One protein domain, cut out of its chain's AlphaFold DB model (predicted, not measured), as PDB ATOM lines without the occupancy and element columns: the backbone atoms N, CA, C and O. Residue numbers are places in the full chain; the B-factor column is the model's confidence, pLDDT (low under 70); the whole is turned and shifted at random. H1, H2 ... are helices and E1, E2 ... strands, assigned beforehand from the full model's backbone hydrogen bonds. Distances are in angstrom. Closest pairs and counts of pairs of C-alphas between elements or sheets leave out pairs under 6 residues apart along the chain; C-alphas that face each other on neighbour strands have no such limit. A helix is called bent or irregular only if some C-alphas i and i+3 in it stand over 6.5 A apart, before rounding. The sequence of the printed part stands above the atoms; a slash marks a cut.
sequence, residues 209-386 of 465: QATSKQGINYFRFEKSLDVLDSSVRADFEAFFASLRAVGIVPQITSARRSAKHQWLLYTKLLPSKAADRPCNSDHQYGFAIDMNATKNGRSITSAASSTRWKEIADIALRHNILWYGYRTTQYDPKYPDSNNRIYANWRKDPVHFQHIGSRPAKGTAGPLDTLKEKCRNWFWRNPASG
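AT A GLANCE: This is residues 209 to 386 of the 465 residues of the protein "VanY domain-containing protein" of Candidatus Pacearchaeota archaeon (UniProt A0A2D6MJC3). A strongly twisted sheet of five strands, E3, E4, E5, E6 and E7, curls round helix H4, while the longer helix H1 runs slantwise over E7 and meets H4 with part of its length. Away from H4, a smaller part holds the hairpin E1 and E2 with H2 packed on E2, and short H3 sits between H2, the sheet and H5, from whose last residue a tail sticks out, residues 381 to 386. The printed part has 178 residues with five named helices and seven named strands, in the order E1 E2 H1 E3 H2 H3 E4 E5 H4 E6 E7 H5; both sheets are antiparallel and the larger one is branched. The class is mixed, helices and strands, with under half of the residues in named elements. The whole is compact, with a radius of gyration of the C-alphas of 17.0 A and spans of 52 by 41 by 28 A.

HOW THE PARTS SIT: In the branched sheet E4, residues 288 to 295, has three neighbours. E3, residues 248 to 254, lies on one side of it, and E5, residues 298 to 300, and E7, residues 352 to 355, on the other side. The pairing is staggered: E4 pairs with E7 over residues 288 to 290, with E3 over 290 to 295 and with E5 over 293 to 295. N 251 and O 292 are 2.8 A apart between E3 and E4, N 300 and O 293 2.7 A in the hairpin E4 and E5, and N 289 and O 353 2.8 A between E4 and E7, each within hydrogen-bond range. E6, residues 321 to 323, is an edge strand and forms a hairpin with E7, where N 322 and O 354 are 2.7 A apart, also within range. The sheet curls round H4, residues 306 to 317; their closest C-alphas in H4 and E6 are those of Ala 313 and Trp 323, 5.7 A apart. H1, residues 230 to 245, is on the sheet at a height of 8.3 A, over E7 and slantwise to the strands at 53 degrees on the local plane. H1 touches H4 with residues 239 to 243 alone, opposite ways at a steep tilt of 51 degrees, the closest C-alphas being those of Phe 239 and Ala 316, 5.9 A apart. H3, residues 282 to 285, only grazes the sheet with residues 282 to 283. H3 is close to but not clearly touching H2, residues 259 to 266, with C-alphas 259 and 284 closest at 6.3 A. H3 is likewise close to but not clearly touching H5, residues 367 to 381, with C-alphas 285 and 368 closest at 7.6 A. H2 and H5 are only just apart, 8.4 A at the closest. E1, residues 209 to 211, and E2, residues 217 to 221, form a hairpin with N 210 and O 218 at 2.8 A, within hydrogen-bond range. The closest C-alphas of E2 and H2 are those of Tyr 218 and His 261, 5.9 A apart. Every O i to N i+4 pair is within hydrogen-bond range in H2 and H5, against 10 of 12 in H1 and 6 of 8 in H4, and H3 is too short for such a pair.

IN THESE COORDINATES: E4 is 21.9 A long from first to last C-alpha, E3 18.0 A, E2 13.2 A and E7 10.5 A. H1 measures 23.4 A, H5 20.2 A, H4 15.1 A and H2 10.3 A. H1 and H4 are irregular: C-alphas 231 and 234 are 7.6 A apart, and C-alphas 308 and 311 7.1 A. E1 begins at C-alpha 209 (299.961, 309.709, 410.357), E4 begins at C-alpha 288 (290.255, 298.628, 425.335), and H5 ends at C-alpha 381 (298.134, 283.953, 405.515).

THE WHOLE: The two C-alphas farthest apart, those of Asn 296 and Pro 383, are 54.0 A apart. The printed part has no cut. The links H2 to H3, E6 to E7 and E7 to H5 are long, and in the second of these residues 333 to 338 stand free. The mean pLDDT of the printed part is 82.8, and it is under 70 at residues 327 to 347, 360 to 364 and 380 to 386.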
ATOM      1  N   GLN A 209     298.704 310.370 410.676       91.12
ATOM      2  CA  GLN A 209     299.961 309.709 410.357       91.12
ATOM      3  C   GLN A 209     301.038 310.147 411.355       91.12
ATOM      4  O   GLN A 209     301.131 311.313 411.748       91.12
ATOM      5  N   ALA A 210     301.832 309.185 411.800       90.94
ATOM      6  CA  ALA A 210     302.949 309.380 412.703       90.94
ATOM      7  C   ALA A 210     304.146 308.574 412.202       90.94
ATOM      8  O   ALA A 210     303.989 307.554 411.540       90.94
ATOM      9  N   THR A 211     305.350 309.003 412.563       91.69
ATOM     10  CA  THR A 211     306.590 308.341 412.149       91.69
ATOM     11  C   THR A 211     307.366 307.909 413.388       91.69
ATOM     12  O   THR A 211     307.500 308.667 414.351       91.69
ATOM     13  N   SER A 212     307.832 306.657 413.420       90.38
ATOM     14  CA  SER A 212     308.695 306.168 414.501       90.38
ATOM     15  C   SER A 212     310.079 306.824 414.433       90.38
ATOM     16  O   SER A 212     310.457 307.408 413.419       90.38
ATOM     17  N   LYS A 213     310.897 306.668 415.484       89.75
ATOM     18  CA  LYS A 213     312.287 307.167 415.482       89.75
ATOM     19  C   LYS A 213     313.138 306.582 414.344       89.75
ATOM     20  O   LYS A 213     314.135 307.174 413.961       89.75
ATOM     21  N   GLN A 214     312.752 305.422 413.819       87.12
ATOM     22  CA  GLN A 214     313.427 304.708 412.736       87.12
ATOM     23  C   GLN A 214     312.835 305.026 411.351       87.12
ATOM     24  O   GLN A 214     313.115 304.301 410.398       87.12
ATOM     25  N   GLY A 215     311.994 306.060 411.235       89.69
ATOM     26  CA  GLY A 215     311.418 306.489 409.956       89.69
ATOM     27  C   GLY A 215     310.252 305.629 409.463       89.69
ATOM     28  O   GLY A 215     309.928 305.668 408.281       89.69
ATOM     29  N   ILE A 216     309.634 304.815 410.327       85.62
ATOM     30  CA  ILE A 216     308.515 303.948 409.931       85.62
ATOM     31  C   ILE A 216     307.202 304.690 410.169       85.62
ATOM     32  O   ILE A 216     306.872 304.993 411.317       85.62
ATOM     33  N   ASN A 217     306.450 304.947 409.099       89.19
ATOM     34  CA  ASN A 217     305.124 305.558 409.180       89.19
ATOM     35  C   ASN A 217     304.093 304.580 409.752       89.19
ATOM     36  O   ASN A 217     304.185 303.371 409.532       89.19
ATOM     37  N   TYR A 218     303.139 305.096 410.518       89.19
ATOM     38  CA  TYR A 218     302.007 304.359 411.067       89.19
ATOM     39  C   TYR A 218     300.857 305.312 411.398       89.19
ATOM     40  O   TYR A 218     301.073 306.450 411.813       89.19
ATOM     41  N   PHE A 219     299.622 304.820 411.307       88.25
ATOM     42  CA  PHE A 219     298.461 305.583 411.749       88.25
ATOM     43  C   PHE A 219     298.316 305.535 413.274       88.25
ATOM     44  O   PHE A 219     298.324 304.452 413.884       88.25
ATOM     45  N   ARG A 220     298.155 306.708 413.887       91.94
ATOM     46  CA  ARG A 220     297.915 306.894 415.316       91.94
ATOM     47  C   ARG A 220     296.537 307.520 415.520       91.94
ATOM     48  O   ARG A 220     296.351 308.695 415.221       91.94
ATOM     49  N   PHE A 221     295.620 306.738 416.078       92.06
ATOM     50  CA  PHE A 221     294.310 307.217 416.505       92.06
ATOM     51  C   PHE A 221     294.432 308.252 417.624       92.06
ATOM     52  O   PHE A 221     295.404 308.250 418.397       92.06
ATOM     53  N   GLU A 222     293.435 309.124 417.711       93.75
ATOM     54  CA  GLU A 222     293.280 310.018 418.847       93.75
ATOM     55  C   GLU A 222     293.062 309.256 420.153       93.75
ATOM     56  O   GLU A 222     292.677 308.087 420.203       93.75
ATOM     57  N   LYS A 223     293.350 309.947 421.252       95.81
ATOM     58  CA  LYS A 223     293.135 309.441 422.605       95.81
ATOM     59  C   LYS A 223     291.742 309.860 423.079       95.81
ATOM     60  O   LYS A 223     291.632 310.574 424.070       95.81
ATOM     61  N   SER A 224     290.722 309.447 422.332       95.62
ATOM     62  CA  SER A 224     289.313 309.761 422.590       95.62
ATOM     63  C   SER A 224     288.483 308.487 422.771       95.62
ATOM     64  O   SER A 224     288.932 307.396 422.410       95.62
ATOM     65  N   LEU A 225     287.281 308.629 423.332       95.44
ATOM     66  CA  LEU A 225     286.260 307.578 423.324       95.44
ATOM     67  C   LEU A 225     285.621 307.426 421.931       95.44
ATOM     68  O   LEU A 225     285.220 306.324 421.564       95.44
ATOM     69  N   ASP A 226     285.650 308.475 421.104       91.88
ATOM     70  CA  ASP A 226     285.053 308.484 419.755       91.88
ATOM     71  C   ASP A 226     285.693 307.465 418.806       91.88
ATOM     72  O   ASP A 226     285.073 306.999 417.854       91.88
ATOM     73  N   VAL A 227     286.946 307.080 419.072       91.25
ATOM     74  CA  VAL A 227     287.655 306.075 418.268       91.25
ATOM     75  C   VAL A 227     287.383 304.641 418.728       91.25
ATOM     76  O   VAL A 227     287.924 303.710 418.130       91.25
ATOM     77  N   LEU A 228     286.608 304.433 419.797       91.56
ATOM     78  CA  LEU A 228     286.201 303.100 420.246       91.56
ATOM     79  C   LEU A 228     285.130 302.511 419.328       91.56
ATOM     80  O   LEU A 228     284.465 303.230 418.578       91.56
ATOM     81  N   ASP A 229     284.996 301.186 419.379       88.62
ATOM     82  CA  ASP A 229     283.944 300.484 418.650       88.62
ATOM     83  C   ASP A 229     282.570 300.915 419.180       88.62
ATOM     84  O   ASP A 229     282.382 301.024 420.395       88.62
ATOM     85  N   SER A 230     281.623 301.186 418.280       83.81
ATOM     86  CA  SER A 230     280.302 301.700 418.656       83.81
ATOM     87  C   SER A 230     279.560 300.747 419.592       83.81
ATOM     88  O   SER A 230     278.863 301.211 420.488       83.81
ATOM     89  N   SER A 231     279.786 299.432 419.468       82.69
ATOM     90  CA  SER A 231     279.142 298.422 420.321       82.69
ATOM     91  C   SER A 231     279.570 298.457 421.791       82.69
ATOM     92  O   SER A 231     278.912 297.834 422.618       82.69
ATOM     93  N   VAL A 232     280.662 299.154 422.134       90.00
ATOM     94  CA  VAL A 232     281.179 299.239 423.515       90.00
ATOM     95  C   VAL A 232     281.391 300.675 423.999       90.00
ATOM     96  O   VAL A 232     281.793 300.880 425.145       90.00
ATOM     97  N   ARG A 233     281.180 301.682 423.140       92.38
ATOM     98  CA  ARG A 233     281.481 303.088 423.452       92.38
ATOM     99  C   ARG A 233     280.650 303.607 424.626       92.38
ATOM    100  O   ARG A 233     281.230 304.186 425.542       92.38
ATOM    101  N   ALA A 234     279.343 303.335 424.625       88.00
ATOM    102  CA  ALA A 234     278.419 303.790 425.664       88.00
ATOM    103  C   ALA A 234     278.852 303.339 427.074       88.00
ATOM    104  O   ALA A 234     278.841 304.132 428.015       88.00
ATOM    105  N   ASP A 235     279.346 302.105 427.209       90.69
ATOM    106  CA  ASP A 235     279.834 301.567 428.485       90.69
ATOM    107  C   ASP A 235     281.079 302.323 428.987       90.69
ATOM    108  O   ASP A 235     281.194 302.657 430.172       90.69
ATOM    109  N   PHE A 236     282.001 302.688 428.089       97.12
ATOM    110  CA  PHE A 236     283.155 303.519 428.451       97.12
ATOM    111  C   PHE A 236     282.773 304.968 428.788       97.12
ATOM    112  O   PHE A 236     283.391 305.570 429.673       97.12
ATOM    113  N   GLU A 237     281.770 305.536 428.124       94.69
ATOM    114  CA  GLU A 237     281.255 306.875 428.428       94.69
ATOM    115  C   GLU A 237     280.583 306.917 429.804       94.69
ATOM    116  O   GLU A 237     280.921 307.776 430.629       94.69
ATOM    117  N   ALA A 238     279.723 305.939 430.103       89.06
ATOM    118  CA  ALA A 238     279.078 305.780 431.405       89.06
ATOM    119  C   ALA A 238     280.104 305.559 432.532       89.06
ATOM    120  O   ALA A 238     280.003 306.152 433.619       89.06
ATOM    121  N   PHE A 239     281.158 304.787 432.251       97.56
ATOM    122  CA  PHE A 239     282.303 304.629 433.140       97.56
ATOM    123  C   PHE A 239     283.000 305.962 433.434       97.56
ATOM    124  O   PHE A 239     283.211 306.309 434.601       97.56
ATOM    125  N   PHE A 240     283.321 306.746 432.404       98.06
ATOM    126  CA  PHE A 240     283.997 308.038 432.561       98.06
ATOM    127  C   PHE A 240     283.129 309.059 433.299       98.06
ATOM    128  O   PHE A 240     283.645 309.806 434.137       98.06
ATOM    129  N   ALA A 241     281.824 309.075 433.031       94.25
ATOM    130  CA  ALA A 241     280.864 309.897 433.758       94.25
ATOM    131  C   ALA A 241     280.838 309.531 435.252       94.25
ATOM    132  O   ALA A 241     280.942 310.412 436.107       94.25
ATOM    133  N   SER A 242     280.811 308.234 435.570       95.88
ATOM    134  CA  SER A 242     280.804 307.743 436.955       95.88
ATOM    135  C   SER A 242     282.088 308.071 437.717       95.88
ATOM    136  O   SER A 242     282.026 308.402 438.899       95.88
ATOM    137  N   LEU A 243     283.252 308.038 437.056       97.31
ATOM    138  CA  LEU A 243     284.513 308.488 437.657       97.31
ATOM    139  C   LEU A 243     284.454 309.972 438.030       97.31
ATOM    140  O   LEU A 243     284.785 310.347 439.157       97.31
ATOM    141  N   ARG A 244     283.985 310.818 437.105       97.94
ATOM    142  CA  ARG A 244     283.879 312.265 437.335       97.94
ATOM    143  C   ARG A 244     282.909 312.589 438.468       97.94
ATOM    144  O   ARG A 244     283.213 313.462 439.277       97.94
ATOM    145  N   ALA A 245     281.803 311.852 438.570       95.81
ATOM    146  CA  ALA A 245     280.808 312.022 439.629       95.81
ATOM    147  C   ALA A 245     281.381 311.819 441.046       95.81
ATOM    148  O   ALA A 245     280.898 312.435 441.992       95.81
ATOM    149  N   VAL A 246     282.437 311.011 441.198       96.81
ATOM    150  CA  VAL A 246     283.126 310.779 442.485       96.81
ATOM    151  C   VAL A 246     284.438 311.567 442.626       96.81
ATOM    152  O   VAL A 246     285.291 311.241 443.454       96.81
ATOM    153  N   GLY A 247     284.635 312.606 441.808       96.94
ATOM    154  CA  GLY A 247     285.820 313.469 441.864       96.94
ATOM    155  C   GLY A 247     287.095 312.843 441.284       96.94
ATOM    156  O   GLY A 247     288.200 313.294 441.601       96.94
ATOM    157  N   ILE A 248     286.967 311.810 440.444       98.12
ATOM    158  CA  ILE A 248     288.080 311.202 439.707       98.12
ATOM    159  C   ILE A 248     288.068 311.728 438.270       98.12
ATOM    160  O   ILE A 248     287.104 311.548 437.532       98.12
ATOM    161  N   VAL A 249     289.161 312.355 437.840       98.19
ATOM    162  CA  VAL A 249     289.309 312.884 436.477       98.19
ATOM    163  C   VAL A 249     290.111 311.891 435.631       98.19
ATOM    164  O   VAL A 249     291.334 311.826 435.800       98.19
ATOM    165  N   PRO A 250     289.475 311.099 434.745       98.06
ATOM    166  CA  PRO A 250     290.187 310.173 433.870       98.06
ATOM    167  C   PRO A 250     290.884 310.902 432.713       98.06
ATOM    168  O   PRO A 250     290.365 311.873 432.162       98.06
ATOM    169  N   GLN A 251     292.046 310.392 432.304       98.06
ATOM    170  CA  GLN A 251     292.811 310.864 431.152       98.06
ATOM    171  C   GLN A 251     293.232 309.679 430.279       98.06
ATOM    172  O   GLN A 251     294.091 308.880 430.665       98.06
ATOM    173  N   ILE A 252     292.684 309.593 429.065       97.81
ATOM    174  CA  ILE A 252     293.032 308.541 428.103       97.81
ATOM    175  C   ILE A 252     294.487 308.719 427.663       97.81
ATOM    176  O   ILE A 252     294.905 309.752 427.138       97.81
ATOM    177  N   THR A 253     295.283 307.672 427.854       96.38
ATOM    178  CA  THR A 253     296.683 307.603 427.421       96.38
ATOM    179  C   THR A 253     296.849 306.785 426.143       96.38
ATOM    180  O   THR A 253     297.735 307.106 425.340       96.38
ATOM    181  N   SER A 254     295.961 305.814 425.917       95.50
ATOM    182  CA  SER A 254     295.789 305.046 424.682       95.50
ATOM    183  C   SER A 254     294.321 304.647 424.537       95.50
ATOM    184  O   SER A 254     293.719 304.208 425.503       95.50
ATOM    185  N   ALA A 255     293.767 304.728 423.333       95.38
ATOM    186  CA  ALA A 255     292.477 304.131 422.994       95.38
ATOM    187  C   ALA A 255     292.716 303.124 421.864       95.38
ATOM    188  O   ALA A 255     293.472 302.164 422.056       95.38
ATOM    189  N   ARG A 256     292.183 303.386 420.670       93.94
ATOM    190  CA  ARG A 256     292.388 302.534 419.503       93.94
ATOM    191  C   ARG A 256     293.834 302.558 418.983       93.94
ATOM    192  O   ARG A 256     294.551 303.553 419.107       93.94
ATOM    193  N   ARG A 257     294.300 301.459 418.378       93.12
ATOM    194  CA  ARG A 257     295.621 301.361 417.722       93.12
ATOM    195  C   ARG A 257     295.516 300.709 416.347       93.12
ATOM    196  O   ARG A 257     294.762 299.770 416.160       93.12
ATOM    197  N   SER A 258     296.330 301.136 415.384       92.06
ATOM    198  CA  SER A 258     296.474 300.380 414.133       92.06
ATOM    199  C   SER A 258     297.293 299.103 414.370       92.06
ATOM    200  O   SER A 258     298.090 299.025 415.313       92.06
ATOM    201  N   ALA A 259     297.156 298.105 413.492       89.50
ATOM    202  CA  ALA A 259     297.976 296.891 413.562       89.50
ATOM    203  C   ALA A 259     299.480 297.200 413.453       89.50
ATOM    204  O   ALA A 259     300.287 296.614 414.175       89.50
ATOM    205  N   LYS A 260     299.849 298.185 412.622       88.19
ATOM    206  CA  LYS A 260     301.232 298.658 412.478       88.19
ATOM    207  C   LYS A 260     301.740 299.353 413.740       88.19
ATOM    208  O   LYS A 260     302.851 299.067 414.183       88.19
ATOM    209  N   HIS A 261     300.920 300.200 414.370       92.19
ATOM    210  CA  HIS A 261     301.253 300.796 415.667       92.19
ATOM    211  C   HIS A 261     301.497 299.706 416.722       92.19
ATOM    212  O   HIS A 261     302.517 299.733 417.413       92.19
ATOM    213  N   GLN A 262     300.622 298.696 416.796       93.56
ATOM    214  CA  GLN A 262     300.791 297.578 417.725       93.56
ATOM    215  C   GLN A 262     302.064 296.768 417.433       93.56
ATOM    216  O   GLN A 262     302.802 296.429 418.358       93.56
ATOM    217  N   TRP A 263     302.371 296.507 416.159       90.25
ATOM    218  CA  TRP A 263     303.607 295.835 415.754       90.25
ATOM    219  C   TRP A 263     304.860 296.612 416.176       90.25
ATOM    220  O   TRP A 263     305.798 296.018 416.712       90.25
ATOM    221  N   LEU A 264     304.875 297.938 416.004       90.88
ATOM    222  CA  LEU A 264     305.989 298.790 416.433       90.88
ATOM    223  C   LEU A 264     306.200 298.745 417.955       90.88
ATOM    224  O   LEU A 264     307.342 298.689 418.418       90.88
ATOM    225  N   LEU A 265     305.118 298.731 418.743       92.75
ATOM    226  CA  LEU A 265     305.191 298.584 420.204       92.75
ATOM    227  C   LEU A 265     305.705 297.192 420.604       92.75
ATOM    228  O   LEU A 265     306.546 297.064 421.498       92.75
ATOM    229  N   TYR A 266     305.218 296.145 419.935       90.94
ATOM    230  CA  TYR A 266     305.607 294.757 420.184       90.94
ATOM    231  C   TYR A 266     307.086 294.502 419.856       90.94
ATOM    232  O   TYR A 266     307.806 293.887 420.645       90.94
ATOM    233  N   THR A 267     307.569 295.036 418.732       88.00
ATOM    234  CA  THR A 267     308.972 294.929 418.286       88.00
ATOM    235  C   THR A 267     309.925 295.890 418.999       88.00
ATOM    236  O   THR A 267     311.119 295.877 418.708       88.00
ATOM    237  N   LYS A 268     309.427 296.697 419.948       91.25
ATOM    238  CA  LYS A 268     310.194 297.713 420.692       91.25
ATOM    239  C   LYS A 268     310.802 298.811 419.809       91.25
ATOM    240  O   LYS A 268     311.710 299.518 420.240       91.25
ATOM    241  N   LEU A 269     310.276 298.993 418.598       89.62
ATOM    242  CA  LEU A 269     310.587 300.143 417.743       89.62
ATOM    243  C   LEU A 269     309.884 301.415 418.243       89.62
ATOM    244  O   LEU A 269     310.368 302.523 418.016       89.62
ATOM    245  N   LEU A 270     308.794 301.250 418.996       92.38
ATOM    246  CA  LEU A 270     308.221 302.271 419.868       92.38
ATOM    247  C   LEU A 270     308.330 301.852 421.347       92.38
ATOM    248  O   LEU A 270     308.273 300.654 421.649       92.38
ATOM    249  N   PRO A 271     308.462 302.812 422.285       90.38
ATOM    250  CA  PRO A 271     308.497 302.512 423.712       90.38
ATOM    251  C   PRO A 271     307.225 301.792 424.173       90.38
ATOM    252  O   PRO A 271     306.114 302.277 423.981       90.38
ATOM    253  N   SER A 272     307.390 300.637 424.815       88.69
ATOM    254  CA  SER A 272     306.303 299.887 425.446       88.69
ATOM    255  C   SER A 272     306.870 298.960 426.516       88.69
ATOM    256  O   SER A 272     307.913 298.336 426.299       88.69
ATOM    257  N   LYS A 273     306.176 298.805 427.649       79.19
ATOM    258  CA  LYS A 273     306.557 297.830 428.683       79.19
ATOM    259  C   LYS A 273     306.234 296.399 428.229       79.19
ATOM    260  O   LYS A 273     307.124 295.549 428.210       79.19
ATOM    261  N   ALA A 274     305.020 296.137 427.739       81.50
ATOM    262  CA  ALA A 274     304.575 294.783 427.392       81.50
ATOM    263  C   ALA A 274     303.457 294.743 426.330       81.50
ATOM    264  O   ALA A 274     302.391 294.197 426.578       81.50
ATOM    265  N   ALA A 275     303.696 295.295 425.140       88.75
ATOM    266  CA  ALA A 275     302.745 295.170 424.038       88.75
ATOM    267  C   ALA A 275     302.520 293.711 423.606       88.75
ATOM    268  O   ALA A 275     303.473 292.943 423.465       88.75
ATOM    269  N   ASP A 276     301.255 293.363 423.366       88.88
ATOM    270  CA  ASP A 276     300.853 292.110 422.732       88.88
ATOM    271  C   ASP A 276     301.202 292.111 421.232       88.88
ATOM    272  O   ASP A 276     301.488 293.158 420.642       88.88
ATOM    273  N   ARG A 277     301.184 290.936 420.606       89.31
ATOM    274  CA  ARG A 277     301.393 290.769 419.168       89.31
ATOM    275  C   ARG A 277     300.371 291.584 418.368       89.31
ATOM    276  O   ARG A 277     299.222 291.726 418.798       89.31
ATOM    277  N   PRO A 278     300.753 292.071 417.174       89.56
ATOM    278  CA  PRO A 278     299.776 292.633 416.257       89.56
ATOM    279  C   PRO A 278     298.681 291.600 415.970       89.56
ATOM    280  O   PRO A 278     298.949 290.403 415.860       89.56
ATOM    281  N   CYS A 279     297.457 292.099 415.864       88.50
ATOM    282  CA  CYS A 279     296.193 291.370 415.752       88.50
ATOM    283  C   CYS A 279     295.673 290.703 417.026       88.50
ATOM    284  O   CYS A 279     294.561 290.184 416.994       88.50
ATOM    285  N   ASN A 280     296.403 290.739 418.139       90.50
ATOM    286  CA  ASN A 280     295.936 290.137 419.389       90.50
ATOM    287  C   ASN A 280     295.518 291.166 420.445       90.50
ATOM    288  O   ASN A 280     294.741 290.822 421.333       90.50
ATOM    289  N   SER A 281     295.955 292.423 420.311       92.56
ATOM    290  CA  SER A 281     295.622 293.482 421.264       92.56
ATOM    291  C   SER A 281     294.208 294.017 421.059       92.56
ATOM    292  O   SER A 281     293.843 294.410 419.951       92.56
ATOM    293  N   ASP A 282     293.449 294.128 422.146       93.69
ATOM    294  CA  ASP A 282     292.067 294.631 422.136       93.69
ATOM    295  C   ASP A 282     291.965 296.120 421.778       93.69
ATOM    296  O   ASP A 282     290.984 296.556 421.174       93.69
ATOM    297  N   HIS A 283     293.040 296.885 422.008       94.88
ATOM    298  CA  HIS A 283     293.163 298.253 421.501       94.88
ATOM    299  C   HIS A 283     293.025 298.333 419.983       94.88
ATOM    300  O   HIS A 283     292.602 299.358 419.463       94.88
ATOM    301  N   GLN A 284     293.392 297.292 419.231       92.81
ATOM    302  CA  GLN A 284     293.306 297.367 417.770       92.81
ATOM    303  C   GLN A 284     291.869 297.445 417.259       92.81
ATOM    304  O   GLN A 284     291.595 297.992 416.188       92.81
ATOM    305  N   TYR A 285     290.951 296.922 418.060       91.56
ATOM    306  CA  TYR A 285     289.554 296.770 417.704       91.56
ATOM    307  C   TYR A 285     288.671 297.799 418.403       91.56
ATOM    308  O   TYR A 285     287.486 297.817 418.139       91.56
ATOM    309  N   GLY A 286     289.231 298.671 419.253       93.56
ATOM    310  CA  GLY A 286     288.446 299.654 420.007       93.56
ATOM    311  C   GLY A 286     287.742 299.072 421.237       93.56
ATOM    312  O   GLY A 286     286.809 299.687 421.730       93.56
ATOM    313  N   PHE A 287     288.195 297.918 421.743       94.69
ATOM    314  CA  PHE A 287     287.616 297.228 422.910       94.69
ATOM    315  C   PHE A 287     288.396 297.472 424.214       94.69
ATOM    316  O   PHE A 287     288.097 296.863 425.242       94.69
ATOM    317  N   ALA A 288     289.424 298.325 424.177       95.94
ATOM    318  CA  ALA A 288     290.255 298.628 425.335       95.94
ATOM    319  C   ALA A 288     290.833 300.047 425.302       95.94
ATOM    320  O   ALA A 288     291.128 300.601 424.237       95.94
ATOM    321  N   ILE A 289     291.075 300.581 426.497       97.62
ATOM    322  CA  ILE A 289     291.754 301.851 426.747       97.62
ATOM    323  C   ILE A 289     292.876 301.658 427.767       97.62
ATOM    324  O   ILE A 289     292.812 300.795 428.637       97.62
ATOM    325  N   ASP A 290     293.889 302.511 427.673       97.12
ATOM    326  CA  ASP A 290     294.829 302.750 428.755       97.12
ATOM    327  C   ASP A 290     294.568 304.156 429.274       97.12
ATOM    328  O   ASP A 290     294.541 305.107 428.482       97.12
ATOM    329  N   MET A 291     294.455 304.341 430.581       98.00
ATOM    330  CA  MET A 291     294.226 305.658 431.166       98.00
ATOM    331  C   MET A 291     295.050 305.900 432.425       98.00
ATOM    332  O   MET A 291     295.404 304.976 433.149       98.00
ATOM    333  N   ASN A 292     295.331 307.174 432.682       98.06
ATOM    334  CA  ASN A 292     295.688 307.676 434.004       98.06
ATOM    335  C   ASN A 292     294.447 308.338 434.617       98.06
ATOM    336  O   ASN A 292     293.460 308.582 433.924       98.06
ATOM    337  N   ALA A 293     294.511 308.687 435.896       97.94
ATOM    338  CA  ALA A 293     293.473 309.481 436.540       97.94
ATOM    339  C   ALA A 293     294.065 310.491 437.526       97.94
ATOM    340  O   ALA A 293     295.220 310.376 437.927       97.94
ATOM    341  N   THR A 294     293.268 311.469 437.942       98.19
ATOM    342  CA  THR A 294     293.590 312.371 439.058       98.19
ATOM    343  C   THR A 294     292.470 312.307 440.084       98.19
ATOM    344  O   THR A 294     291.307 312.426 439.711       98.19
ATOM    345  N   LYS A 295     292.809 312.139 441.366       97.56
ATOM    346  CA  LYS A 295     291.857 312.205 442.485       97.56
ATOM    347  C   LYS A 295     292.424 313.109 443.571       97.56
ATOM    348  O   LYS A 295     293.563 312.903 443.989       97.56
ATOM    349  N   ASN A 296     291.659 314.106 444.016       96.50
ATOM    350  CA  ASN A 296     292.078 315.069 445.049       96.50
ATOM    351  C   ASN A 296     293.451 315.708 444.746       96.50
ATOM    352  O   ASN A 296     294.336 315.750 445.598       96.50
ATOM    353  N   GLY A 297     293.671 316.103 443.487       96.12
ATOM    354  CA  GLY A 297     294.938 316.676 443.014       96.12
ATOM    355  C   GLY A 297     296.108 315.690 442.880       96.12
ATOM    356  O   GLY A 297     297.170 316.075 442.400       96.12
ATOM    357  N   ARG A 298     295.944 314.413 443.255       97.25
ATOM    358  CA  ARG A 298     296.998 313.392 443.165       97.25
ATOM    359  C   ARG A 298     296.832 312.526 441.917       97.25
ATOM    360  O   ARG A 298     295.813 311.854 441.745       97.25
ATOM    361  N   SER A 299     297.881 312.457 441.099       97.44
ATOM    362  CA  SER A 299     297.928 311.611 439.901       97.44
ATOM    363  C   SER A 299     297.965 310.122 440.251       97.44
ATOM    364  O   SER A 299     298.769 309.679 441.077       97.44
ATOM    365  N   ILE A 300     297.111 309.338 439.602       97.06
ATOM    366  CA  ILE A 300     297.039 307.878 439.633       97.06
ATOM    367  C   ILE A 300     297.541 307.391 438.266       97.06
ATOM    368  O   ILE A 300     296.879 307.558 437.243       97.06
ATOM    369  N   THR A 301     298.758 306.847 438.238       96.00
ATOM    370  CA  THR A 301     299.441 306.401 437.013       96.00
ATOM    371  C   THR A 301     299.778 304.912 437.091       96.00
ATOM    372  O   THR A 301     299.477 304.248 438.085       96.00
ATOM    373  N   SER A 302     300.476 304.375 436.083       91.75
ATOM    374  CA  SER A 302     300.978 302.987 436.107       91.75
ATOM    375  C   SER A 302     301.872 302.631 437.309       91.75
ATOM    376  O   SER A 302     302.095 301.449 437.555       91.75
ATOM    377  N   ALA A 303     302.400 303.626 438.034       91.69
ATOM    378  CA  ALA A 303     303.206 303.429 439.242       91.69
ATOM    379  C   ALA A 303     302.380 303.442 440.543       91.69
ATOM    380  O   ALA A 303     302.905 303.090 441.595       91.69
ATOM    381  N   ALA A 304     301.107 303.847 440.495       91.88
ATOM    382  CA  ALA A 304     300.257 303.882 441.680       91.88
ATOM    383  C   ALA A 304     299.933 302.464 442.186       91.88
ATOM    384  O   ALA A 304     299.847 301.509 441.410       91.88
ATOM    385  N   SER A 305     299.739 302.333 443.502       90.38
ATOM    386  CA  SER A 305     299.395 301.060 444.137       90.38
ATOM    387  C   SER A 305     298.022 300.550 443.692       90.38
ATOM    388  O   SER A 305     297.148 301.322 443.292       90.38
ATOM    389  N   SER A 306     297.796 299.239 443.805       87.56
ATOM    390  CA  SER A 306     296.491 298.636 443.507       87.56
ATOM    391  C   SER A 306     295.373 299.203 444.381       87.56
ATOM    392  O   SER A 306     294.257 299.346 443.903       87.56
ATOM    393  N   THR A 307     295.673 299.595 445.622       88.31
ATOM    394  CA  THR A 307     294.715 300.258 446.518       88.31
ATOM    395  C   THR A 307     294.230 301.586 445.944       88.31
ATOM    396  O   THR A 307     293.038 301.863 445.978       88.31
ATOM    397  N   ARG A 308     295.124 302.383 445.342       91.62
ATOM    398  CA  ARG A 308     294.745 303.656 444.701       91.62
ATOM    399  C   ARG A 308     293.909 303.464 443.437       91.62
ATOM    400  O   ARG A 308     293.142 304.349 443.083       91.62
ATOM    401  N   TRP A 309     294.059 302.327 442.766       94.31
ATOM    402  CA  TRP A 309     293.266 301.968 441.594       94.31
ATOM    403  C   TRP A 309     291.956 301.246 441.927       94.31
ATOM    404  O   TRP A 309     291.080 301.182 441.067       94.31
ATOM    405  N   LYS A 310     291.808 300.711 443.146       91.50
ATOM    406  CA  LYS A 310     290.690 299.839 443.524       91.50
ATOM    407  C   LYS A 310     289.330 300.468 443.232       91.50
ATOM    408  O   LYS A 310     288.506 299.847 442.581       91.50
ATOM    409  N   GLU A 311     289.122 301.708 443.652       94.06
ATOM    410  CA  GLU A 311     287.855 302.408 443.433       94.06
ATOM    411  C   GLU A 311     287.537 302.602 441.942       94.06
ATOM    412  O   GLU A 311     286.402 302.412 441.522       94.06
ATOM    413  N   ILE A 312     288.549 302.908 441.120       96.00
ATOM    414  CA  ILE A 312     288.395 303.021 439.663       96.00
ATOM    415  C   ILE A 312     287.987 301.667 439.071       96.00
ATOM    416  O   ILE A 312     287.113 301.612 438.210       96.00
ATOM    417  N   ALA A 313     288.598 300.578 439.539       94.00
ATOM    418  CA  ALA A 313     288.281 299.226 439.095       94.00
ATOM    419  C   ALA A 313     286.870 298.781 439.514       94.00
ATOM    420  O   ALA A 313     286.154 298.196 438.704       94.00
ATOM    421  N   ASP A 314     286.454 299.102 440.740       88.31
ATOM    422  CA  ASP A 314     285.109 298.811 441.246       88.31
ATOM    423  C   ASP A 314     284.041 299.591 440.449       88.31
ATOM    424  O   ASP A 314     282.965 299.069 440.155       88.31
ATOM    425  N   ILE A 315     284.334 300.835 440.040       93.44
ATOM    426  CA  ILE A 315     283.471 301.597 439.122       93.44
ATOM    427  C   ILE A 315     283.458 300.942 437.734       93.44
ATOM    428  O   ILE A 315     282.377 300.746 437.190       93.44
ATOM    429  N   ALA A 316     284.614 300.566 437.182       94.31
ATOM    430  CA  ALA A 316     284.718 299.954 435.855       94.31
ATOM    431  C   ALA A 316     283.874 298.676 435.724       94.31
ATOM    432  O   ALA A 316     283.161 298.501 434.738       94.31
ATOM    433  N   LEU A 317     283.890 297.814 436.747       87.50
ATOM    434  CA  LEU A 317     283.154 296.549 436.731       87.50
ATOM    435  C   LEU A 317     281.634 296.742 436.604       87.50
ATOM    436  O   LEU A 317     280.971 295.925 435.971       87.50
ATOM    437  N   ARG A 318     281.087 297.834 437.157       89.56
ATOM    438  CA  ARG A 318     279.658 298.185 437.040       89.56
ATOM    439  C   ARG A 318     279.245 298.598 435.626       89.56
ATOM    440  O   ARG A 318     278.059 298.596 435.331       89.56
ATOM    441  N   HIS A 319     280.219 298.922 434.779       89.31
ATOM    442  CA  HIS A 319     280.045 299.356 433.391       89.31
ATOM    443  C   HIS A 319     280.649 298.346 432.415       89.31
ATOM    444  O   HIS A 319     281.271 298.727 431.433       89.31
ATOM    445  N   ASN A 320     280.570 297.053 432.738       89.12
ATOM    446  CA  ASN A 320     281.095 295.964 431.912       89.12
ATOM    447  C   ASN A 320     282.569 296.123 431.491       89.12
ATOM    448  O   ASN A 320     282.970 295.647 430.428       89.12
ATOM    449  N   ILE A 321     283.409 296.762 432.307       92.56
ATOM    450  CA  ILE A 321     284.825 296.988 431.996       92.56
ATOM    451  C   ILE A 321     285.710 296.271 433.015       92.56
ATOM    452  O   ILE A 321     285.638 296.476 434.225       92.56
ATOM    453  N   LEU A 322     286.604 295.432 432.501       91.31
ATOM    454  CA  LEU A 322     287.622 294.716 433.256       91.31
ATOM    455  C   LEU A 322     288.880 295.565 433.409       91.31
ATOM    456  O   LEU A 322     289.400 296.113 432.437       91.31
ATOM    457  N   TRP A 323     289.426 295.581 434.621       92.94
ATOM    458  CA  TRP A 323     290.705 296.208 434.932       92.94
ATOM    459  C   TRP A 323     291.834 295.172 435.047       92.94
ATOM    460  O   TRP A 323     291.688 294.152 435.722       92.94
ATOM    461  N   TYR A 324     292.989 295.448 434.436       87.56
ATOM    462  CA  TYR A 324     294.133 294.519 434.361       87.56
ATOM    463  C   TYR A 324     295.264 294.807 435.364       87.56
ATOM    464  O   TYR A 324     296.355 294.227 435.289       87.56
ATOM    465  N   GLY A 325     295.035 295.690 436.339       82.19
ATOM    466  CA  GLY A 325     296.047 296.020 437.344       82.19
ATOM    467  C   GLY A 325     296.167 295.047 438.513       82.19
ATOM    468  O   GLY A 325     297.178 295.079 439.226       82.19
ATOM    469  N   TYR A 326     295.205 294.141 438.702       70.31
ATOM    470  CA  TYR A 326     295.341 293.076 439.690       70.31
ATOM    471  C   TYR A 326     296.419 292.068 439.244       70.31
ATOM    472  O   TYR A 326     296.255 291.341 438.268       70.31
ATOM    473  N   ARG A 327     297.517 291.944 440.012       48.81
ATOM    474  CA  ARG A 327     298.054 290.591 440.253       48.81
ATOM    475  C   ARG A 327     297.204 290.068 441.379       48.81
ATOM    476  O   ARG A 327     297.304 290.661 442.446       48.81
ATOM    477  N   THR A 328     296.534 288.949 441.173       47.09
ATOM    478  CA  THR A 328     296.760 287.771 442.010       47.09
ATOM    479  C   THR A 328     295.884 286.615 441.560       47.09
ATOM    480  O   THR A 328     294.719 286.741 441.209       47.09
ATOM    481  N   THR A 329     296.489 285.446 441.664       40.94
ATOM    482  CA  THR A 329     295.907 284.109 441.739       40.94
ATOM    483  C   THR A 329     295.056 283.887 443.002       40.94
ATOM    484  O   THR A 329     294.915 282.746 443.435       40.94
ATOM    485  N   GLN A 330     294.521 284.934 443.641       39.47
ATOM    486  CA  GLN A 330     293.746 284.793 444.874       39.47
ATOM    487  C   GLN A 330     292.260 284.754 444.546       39.47
ATOM    488  O   GLN A 330     291.592 285.768 444.389       39.47
ATOM    489  N   TYR A 331     291.790 283.518 444.420       38.81
ATOM    490  CA  TYR A 331     290.408 283.133 444.642       38.81
ATOM    491  C   TYR A 331     289.920 283.785 445.944       38.81
ATOM    492  O   TYR A 331     290.461 283.474 447.005       38.81
ATOM    493  N   ASP A 332     288.957 284.703 445.861       42.81
ATOM    494  CA  ASP A 332     288.201 285.162 447.027       42.81
ATOM    495  C   ASP A 332     287.044 284.170 447.250       42.81
ATOM    496  O   ASP A 332     286.093 284.162 446.462       42.81
ATOM    497  N   PRO A 333     287.115 283.295 448.272       42.31
ATOM    498  CA  PRO A 333     286.073 282.310 448.548       42.31
ATOM    499  C   PRO A 333     284.747 282.935 449.009       42.31
ATOM    500  O   PRO A 333     283.759 282.211 449.106       42.31
ATOM    501  N   LYS A 334     284.693 284.251 449.273       45.28
ATOM    502  CA  LYS A 334     283.453 284.958 449.624       45.28
ATOM    503  C   LYS A 334     282.516 285.171 448.423       45.28
ATOM    504  O   LYS A 334     281.340 285.439 448.637       45.28
ATOM    505  N   TYR A 335     283.008 284.991 447.190       48.38
ATOM    506  CA  TYR A 335     282.223 285.045 445.945       48.38
ATOM    507  C   TYR A 335     282.395 283.744 445.129       48.38
ATOM    508  O   TYR A 335     283.097 283.734 444.108       48.38
ATOM    509  N   PRO A 336     281.840 282.610 445.600       42.59
ATOM    510  CA  PRO A 336     282.099 281.283 445.034       42.59
ATOM    511  C   PRO A 336     281.461 281.030 443.653       42.59
ATOM    512  O   PRO A 336     281.824 280.057 442.988       42.59
ATOM    513  N   ASP A 337     280.565 281.899 443.197       42.03
ATOM    514  CA  ASP A 337     279.627 281.684 442.090       42.03
ATOM    515  C   ASP A 337     279.774 282.654 440.899       42.03
ATOM    516  O   ASP A 337     279.200 282.411 439.838       42.03
ATOM    517  N   SER A 338     280.634 283.675 440.970       41.38
ATOM    518  CA  SER A 338     280.826 284.630 439.866       41.38
ATOM    519  C   SER A 338     282.220 284.537 439.239       41.38
ATOM    520  O   SER A 338     283.111 285.270 439.643       41.38
ATOM    521  N   ASN A 339     282.444 283.668 438.245       43.53
ATOM    522  CA  ASN A 339     283.532 283.783 437.242       43.53
ATOM    523  C   ASN A 339     284.968 284.136 437.738       43.53
ATOM    524  O   ASN A 339     285.833 284.522 436.947       43.53
ATOM    525  N   ASN A 340     285.290 283.938 439.020       39.22
ATOM    526  CA  ASN A 340     286.423 284.596 439.686       39.22
ATOM    527  C   ASN A 340     287.776 283.888 439.456       39.22
ATOM    528  O   ASN A 340     288.771 284.140 440.128       39.22
ATOM    529  N   ARG A 341     287.831 282.967 438.483       40.62
ATOM    530  CA  ARG A 341     289.047 282.248 438.057       40.62
ATOM    531  C   ARG A 341     289.713 282.837 436.808       40.62
ATOM    532  O   ARG A 341     290.711 282.290 436.347       40.62
ATOM    533  N   ILE A 342     289.211 283.946 436.262       47.53
ATOM    534  CA  ILE A 342     289.707 284.527 434.998       47.53
ATOM    535  C   ILE A 342     291.064 285.271 435.150       47.53
ATOM    536  O   ILE A 342     291.684 285.645 434.152       47.53
ATOM    537  N   TYR A 343     291.603 285.414 436.369       45.84
ATOM    538  CA  TYR A 343     292.727 286.328 436.658       45.84
ATOM    539  C   TYR A 343     294.103 285.684 436.916       45.84
ATOM    540  O   TYR A 343     295.056 286.368 437.293       45.84
ATOM    541  N   ALA A 344     294.275 284.382 436.680       37.56
ATOM    542  CA  ALA A 344     295.569 283.737 436.897       37.56
ATOM    543  C   ALA A 344     296.569 284.042 435.752       37.56
ATOM    544  O   ALA A 344     296.343 283.664 434.605       37.56
ATOM    545  N   ASN A 345     297.701 284.674 436.094       40.81
ATOM    546  CA  ASN A 345     298.949 284.836 435.311       40.81
ATOM    547  C   ASN A 345     299.114 286.013 434.329       40.81
ATOM    548  O   ASN A 345     300.094 286.031 433.579       40.81
ATOM    549  N   TRP A 346     298.268 287.041 434.357       49.50
ATOM    550  CA  TRP A 346     298.459 288.192 433.465       49.50
ATOM    551  C   TRP A 346     299.428 289.226 434.064       49.50
ATOM    552  O   TRP A 346     299.512 289.426 435.277       49.50
ATOM    553  N   ARG A 347     300.249 289.836 433.200       59.19
ATOM    554  CA  ARG A 347     301.194 290.899 433.580       59.19
ATOM    555  C   ARG A 347     300.389 292.064 434.166       59.19
ATOM    556  O   ARG A 347     299.399 292.444 433.557       59.19
ATOM    557  N   LYS A 348     300.822 292.631 435.304       76.06
ATOM    558  CA  LYS A 348     300.187 293.837 435.866       76.06
ATOM    559  C   LYS A 348     300.209 294.932 434.812       76.06
ATOM    560  O   LYS A 348     301.302 295.368 434.442       76.06
ATOM    561  N   ASP A 349     299.036 295.400 434.414       88.25
ATOM    562  CA  ASP A 349     298.900 296.628 433.646       88.25
ATOM    563  C   ASP A 349     297.849 297.533 434.305       88.25
ATOM    564  O   ASP A 349     296.673 297.491 433.950       88.25
ATOM    565  N   PRO A 350     298.243 298.314 435.334       90.69
ATOM    566  CA  PRO A 350     297.307 299.112 436.130       90.69
ATOM    567  C   PRO A 350     296.577 300.199 435.356       90.69
ATOM    568  O   PRO A 350     295.591 300.721 435.857       90.69
ATOM    569  N   VAL A 351     297.049 300.556 434.165       95.00
ATOM    570  CA  VAL A 351     296.392 301.569 433.338       95.00
ATOM    571  C   VAL A 351     295.411 300.959 432.347       95.00
ATOM    572  O   VAL A 351     294.660 301.718 431.749       95.00
ATOM    573  N   HIS A 352     295.403 299.633 432.174       95.19
ATOM    574  CA  HIS A 352     294.667 298.955 431.113       95.19
ATOM    575  C   HIS A 352     293.257 298.536 431.549       95.19
ATOM    576  O   HIS A 352     293.073 297.834 432.552       95.19
ATOM    577  N   PHE A 353     292.275 298.948 430.751       95.38
ATOM    578  CA  PHE A 353     290.852 298.680 430.921       95.38
ATOM    579  C   PHE A 353     290.272 298.140 429.618       95.38
ATOM    580  O   PHE A 353     290.536 298.674 428.542       95.38
ATOM    581  N   GLN A 354     289.462 297.093 429.706       94.06
ATOM    582  CA  GLN A 354     288.947 296.376 428.546       94.06
ATOM    583  C   GLN A 354     287.502 295.956 428.766       94.06
ATOM    584  O   GLN A 354     287.159 295.441 429.823       94.06
ATOM    585  N   HIS A 355     286.673 296.111 427.743       93.25
ATOM    586  CA  HIS A 355     285.264 295.738 427.800       93.25
ATOM    587  C   HIS A 355     285.075 294.220 427.995       93.25
ATOM    588  O   HIS A 355     285.776 293.440 427.355       93.25
ATOM    589  N   ILE A 356     284.129 293.753 428.814       86.00
ATOM    590  CA  ILE A 356     283.893 292.319 429.091       86.00
ATOM    591  C   ILE A 356     283.525 291.553 427.817       86.00
ATOM    592  O   ILE A 356     284.037 290.455 427.605       86.00
ATOM    593  N   GLY A 357     282.740 292.159 426.917       76.44
ATOM    594  CA  GLY A 357     282.356 291.566 425.623       76.44
ATOM    595  C   GLY A 357     283.532 291.248 424.684       76.44
ATOM    596  O   GLY A 357     283.370 290.574 423.672       76.44
ATOM    597  N   SER A 358     284.743 291.686 425.031       75.94
ATOM    598  CA  SER A 358     285.979 291.272 424.361       75.94
ATOM    599  C   SER A 358     286.375 289.811 424.621       75.94
ATOM    600  O   SER A 358     287.182 289.251 423.876       75.94
ATOM    601  N   ARG A 359     285.849 289.194 425.687       70.88
ATOM    602  CA  ARG A 359     286.138 287.818 426.087       70.88
ATOM    603  C   ARG A 359     284.841 287.014 426.036       70.88
ATOM    604  O   ARG A 359     284.005 287.176 426.921       70.88
ATOM    605  N   PRO A 360     284.650 286.136 425.044       63.94
ATOM    606  CA  PRO A 360     283.496 285.248 425.065       63.94
ATOM    607  C   PRO A 360     283.549 284.294 426.264       63.94
ATOM    608  O   PRO A 360     284.615 284.018 426.833       63.94
ATOM    609  N   ALA A 361     282.392 283.727 426.605       64.25
ATOM    610  CA  ALA A 361     282.322 282.610 427.533       64.25
ATOM    611  C   ALA A 361     283.252 281.477 427.067       64.25
ATOM    612  O   ALA A 361     283.367 281.179 425.871       64.25
ATOM    613  N   LYS A 362     283.938 280.842 428.025       58.12
ATOM    614  CA  LYS A 362     284.945 279.806 427.768       58.12
ATOM    615  C   LYS A 362     284.400 278.743 426.802       58.12
ATOM    616  O   LYS A 362     283.447 278.048 427.128       58.12
ATOM    617  N   GLY A 363     285.057 278.585 425.651       65.81
ATOM    618  CA  GLY A 363     284.701 277.583 424.637       65.81
ATOM    619  C   GLY A 363     283.854 278.102 423.473       65.81
ATOM    620  O   GLY A 363     283.601 277.343 422.542       65.81
ATOM    621  N   THR A 364     283.467 279.379 423.476       64.00
ATOM    622  CA  THR A 364     282.827 280.037 422.326       64.00
ATOM    623  C   THR A 364     283.766 281.086 421.742       64.00
ATOM    624  O   THR A 364     284.502 281.718 422.490       64.00
ATOM    625  N   ALA A 365     283.806 281.232 420.416       72.25
ATOM    626  CA  ALA A 365     284.543 282.317 419.773       72.25
ATOM    627  C   ALA A 365     283.655 283.562 419.765       72.25
ATOM    628  O   ALA A 365     282.543 283.526 419.237       72.25
ATOM    629  N   GLY A 366     284.135 284.647 420.364       77.12
ATOM    630  CA  GLY A 366     283.401 285.903 420.408       77.12
ATOM    631  C   GLY A 366     283.511 286.670 419.087       77.12
ATOM    632  O   GLY A 366     284.384 286.379 418.258       77.12
ATOM    633  N   PRO A 367     282.689 287.711 418.903       76.25
ATOM    634  CA  PRO A 367     282.860 288.698 417.842       76.25
ATOM    635  C   PRO A 367     284.296 289.216 417.726       76.25
ATOM    636  O   PRO A 367     284.868 289.263 416.636       76.25
ATOM    637  N   LEU A 368     284.921 289.513 418.868       83.50
ATOM    638  CA  LEU A 368     286.293 289.992 418.898       83.50
ATOM    639  C   LEU A 368     287.308 288.919 418.487       83.50
ATOM    640  O   LEU A 368     288.274 289.229 417.797       83.50
ATOM    641  N   ASP A 369     287.093 287.649 418.828       84.12
ATOM    642  CA  ASP A 369     287.976 286.572 418.358       84.12
ATOM    643  C   ASP A 369     287.896 286.389 416.846       84.12
ATOM    644  O   ASP A 369     288.923 286.174 416.198       84.12
ATOM    645  N   THR A 370     286.698 286.542 416.277       82.00
ATOM    646  CA  THR A 370     286.488 286.538 414.824       82.00
ATOM    647  C   THR A 370     287.263 287.670 414.154       82.00
ATOM    648  O   THR A 370     287.967 287.443 413.167       82.00
ATOM    649  N   LEU A 371     287.205 288.877 414.721       83.31
ATOM    650  CA  LEU A 371     287.988 290.026 414.262       83.31
ATOM    651  C   LEU A 371     289.494 289.776 414.350       83.31
ATOM    652  O   LEU A 371     290.234 290.023 413.392       83.31
ATOM    653  N   LYS A 372     289.952 289.239 415.484       87.06
ATOM    654  CA  LYS A 372     291.356 288.880 415.695       87.06
ATOM    655  C   LYS A 372     291.830 287.834 414.697       87.06
ATOM    656  O   LYS A 372     292.929 287.957 414.158       87.06
ATOM    657  N   GLU A 373     291.009 286.829 414.414       83.69
ATOM    658  CA  GLU A 373     291.321 285.786 413.439       83.69
ATOM    659  C   GLU A 373     291.335 286.329 412.012       83.69
ATOM    660  O   GLU A 373     292.260 286.019 411.265       83.69
ATOM    661  N   LYS A 374     290.399 287.209 411.639       81.69
ATOM    662  CA  LYS A 374     290.440 287.921 410.352       81.69
ATOM    663  C   LYS A 374     291.720 288.738 410.201       81.69
ATOM    664  O   LYS A 374     292.374 288.645 409.165       81.69
ATOM    665  N   CYS A 375     292.122 289.461 411.245       83.12
ATOM    666  CA  CYS A 375     293.389 290.188 411.271       83.12
ATOM    667  C   CYS A 375     294.575 289.252 411.075       83.12
ATOM    668  O   CYS A 375     295.373 289.450 410.159       83.12
ATOM    669  N   ARG A 376     294.666 288.180 411.864       83.06
ATOM    670  CA  ARG A 376     295.731 287.185 411.696       83.06
ATOM    671  C   ARG A 376     295.731 286.597 410.290       83.06
ATOM    672  O   ARG A 376     296.783 286.559 409.674       83.06
ATOM    673  N   ASN A 377     294.589 286.198 409.744       77.62
ATOM    674  CA  ASN A 377     294.512 285.626 408.401       77.62
ATOM    675  C   ASN A 377     294.957 286.614 407.326       77.62
ATOM    676  O   ASN A 377     295.729 286.244 406.442       77.62
ATOM    677  N   TRP A 378     294.546 287.875 407.439       72.88
ATOM    678  CA  TRP A 378     294.968 288.918 406.514       72.88
ATOM    679  C   TRP A 378     296.488 289.130 406.558       72.88
ATOM    680  O   TRP A 378     297.137 289.112 405.518       72.88
ATOM    681  N   PHE A 379     297.079 289.260 407.751       70.00
ATOM    682  CA  PHE A 379     298.507 289.579 407.892       70.00
ATOM    683  C   PHE A 379     299.441 288.360 407.794       70.00
ATOM    684  O   PHE A 379     300.613 288.513 407.450       70.00
ATOM    685  N   TRP A 380     298.970 287.170 408.170       68.38
ATOM    686  CA  TRP A 380     299.807 285.974 408.346       68.38
ATOM    687  C   TRP A 380     299.607 284.957 407.226       68.38
ATOM    688  O   TRP A 380     300.499 284.146 407.006       68.38
ATOM    689  N   ARG A 381     298.455 284.961 406.540       63.59
ATOM    690  CA  ARG A 381     298.134 283.953 405.515       63.59
ATOM    691  C   ARG A 381     297.970 284.515 404.112       63.59
ATOM    692  O   ARG A 381     297.939 283.726 403.175       63.59
ATOM    693  N   ASN A 382     297.851 285.833 403.940       58.47
ATOM    694  CA  ASN A 382     297.679 286.409 402.614       58.47
ATOM    695  C   ASN A 382     299.044 286.690 401.954       58.47
ATOM    696  O   ASN A 382     299.725 287.629 402.356       58.47
ATOM    697  N   PRO A 383     299.458 285.947 400.911       49.47
ATOM    698  CA  PRO A 383     300.701 286.241 400.195       49.47
ATOM    699  C   PRO A 383     300.699 287.636 399.542       49.47
ATOM    700  O   PRO A 383     301.768 288.203 399.311       49.47
ATOM    701  N   ALA A 384     299.521 288.231 399.307       47.47
ATOM    702  CA  ALA A 384     299.383 289.574 398.743       47.47
ATOM    703  C   ALA A 384     299.792 290.708 399.701       47.47
ATOM    704  O   ALA A 384     300.004 291.827 399.241       47.47
ATOM    705  N   SER A 385     299.967 290.459 401.008       52.44
ATOM    706  CA  SER A 385     300.485 291.483 401.932       52.44
ATOM    707  C   SER A 385     301.986 291.754 401.760       52.44
ATOM    708  O   SER A 385     302.564 292.497 402.549       52.44
ATOM    709  N   GLY A 386     302.651 291.131 400.776       50.62
ATOM    710  CA  GLY A 386     304.081 291.325 400.499       50.62
ATOM    711  C   GLY A 386     305.007 290.793 401.600       50.62
ATOM    712  O   GLY A 386     306.218 291.017 401.572       50.62
TER     713      GLY A 386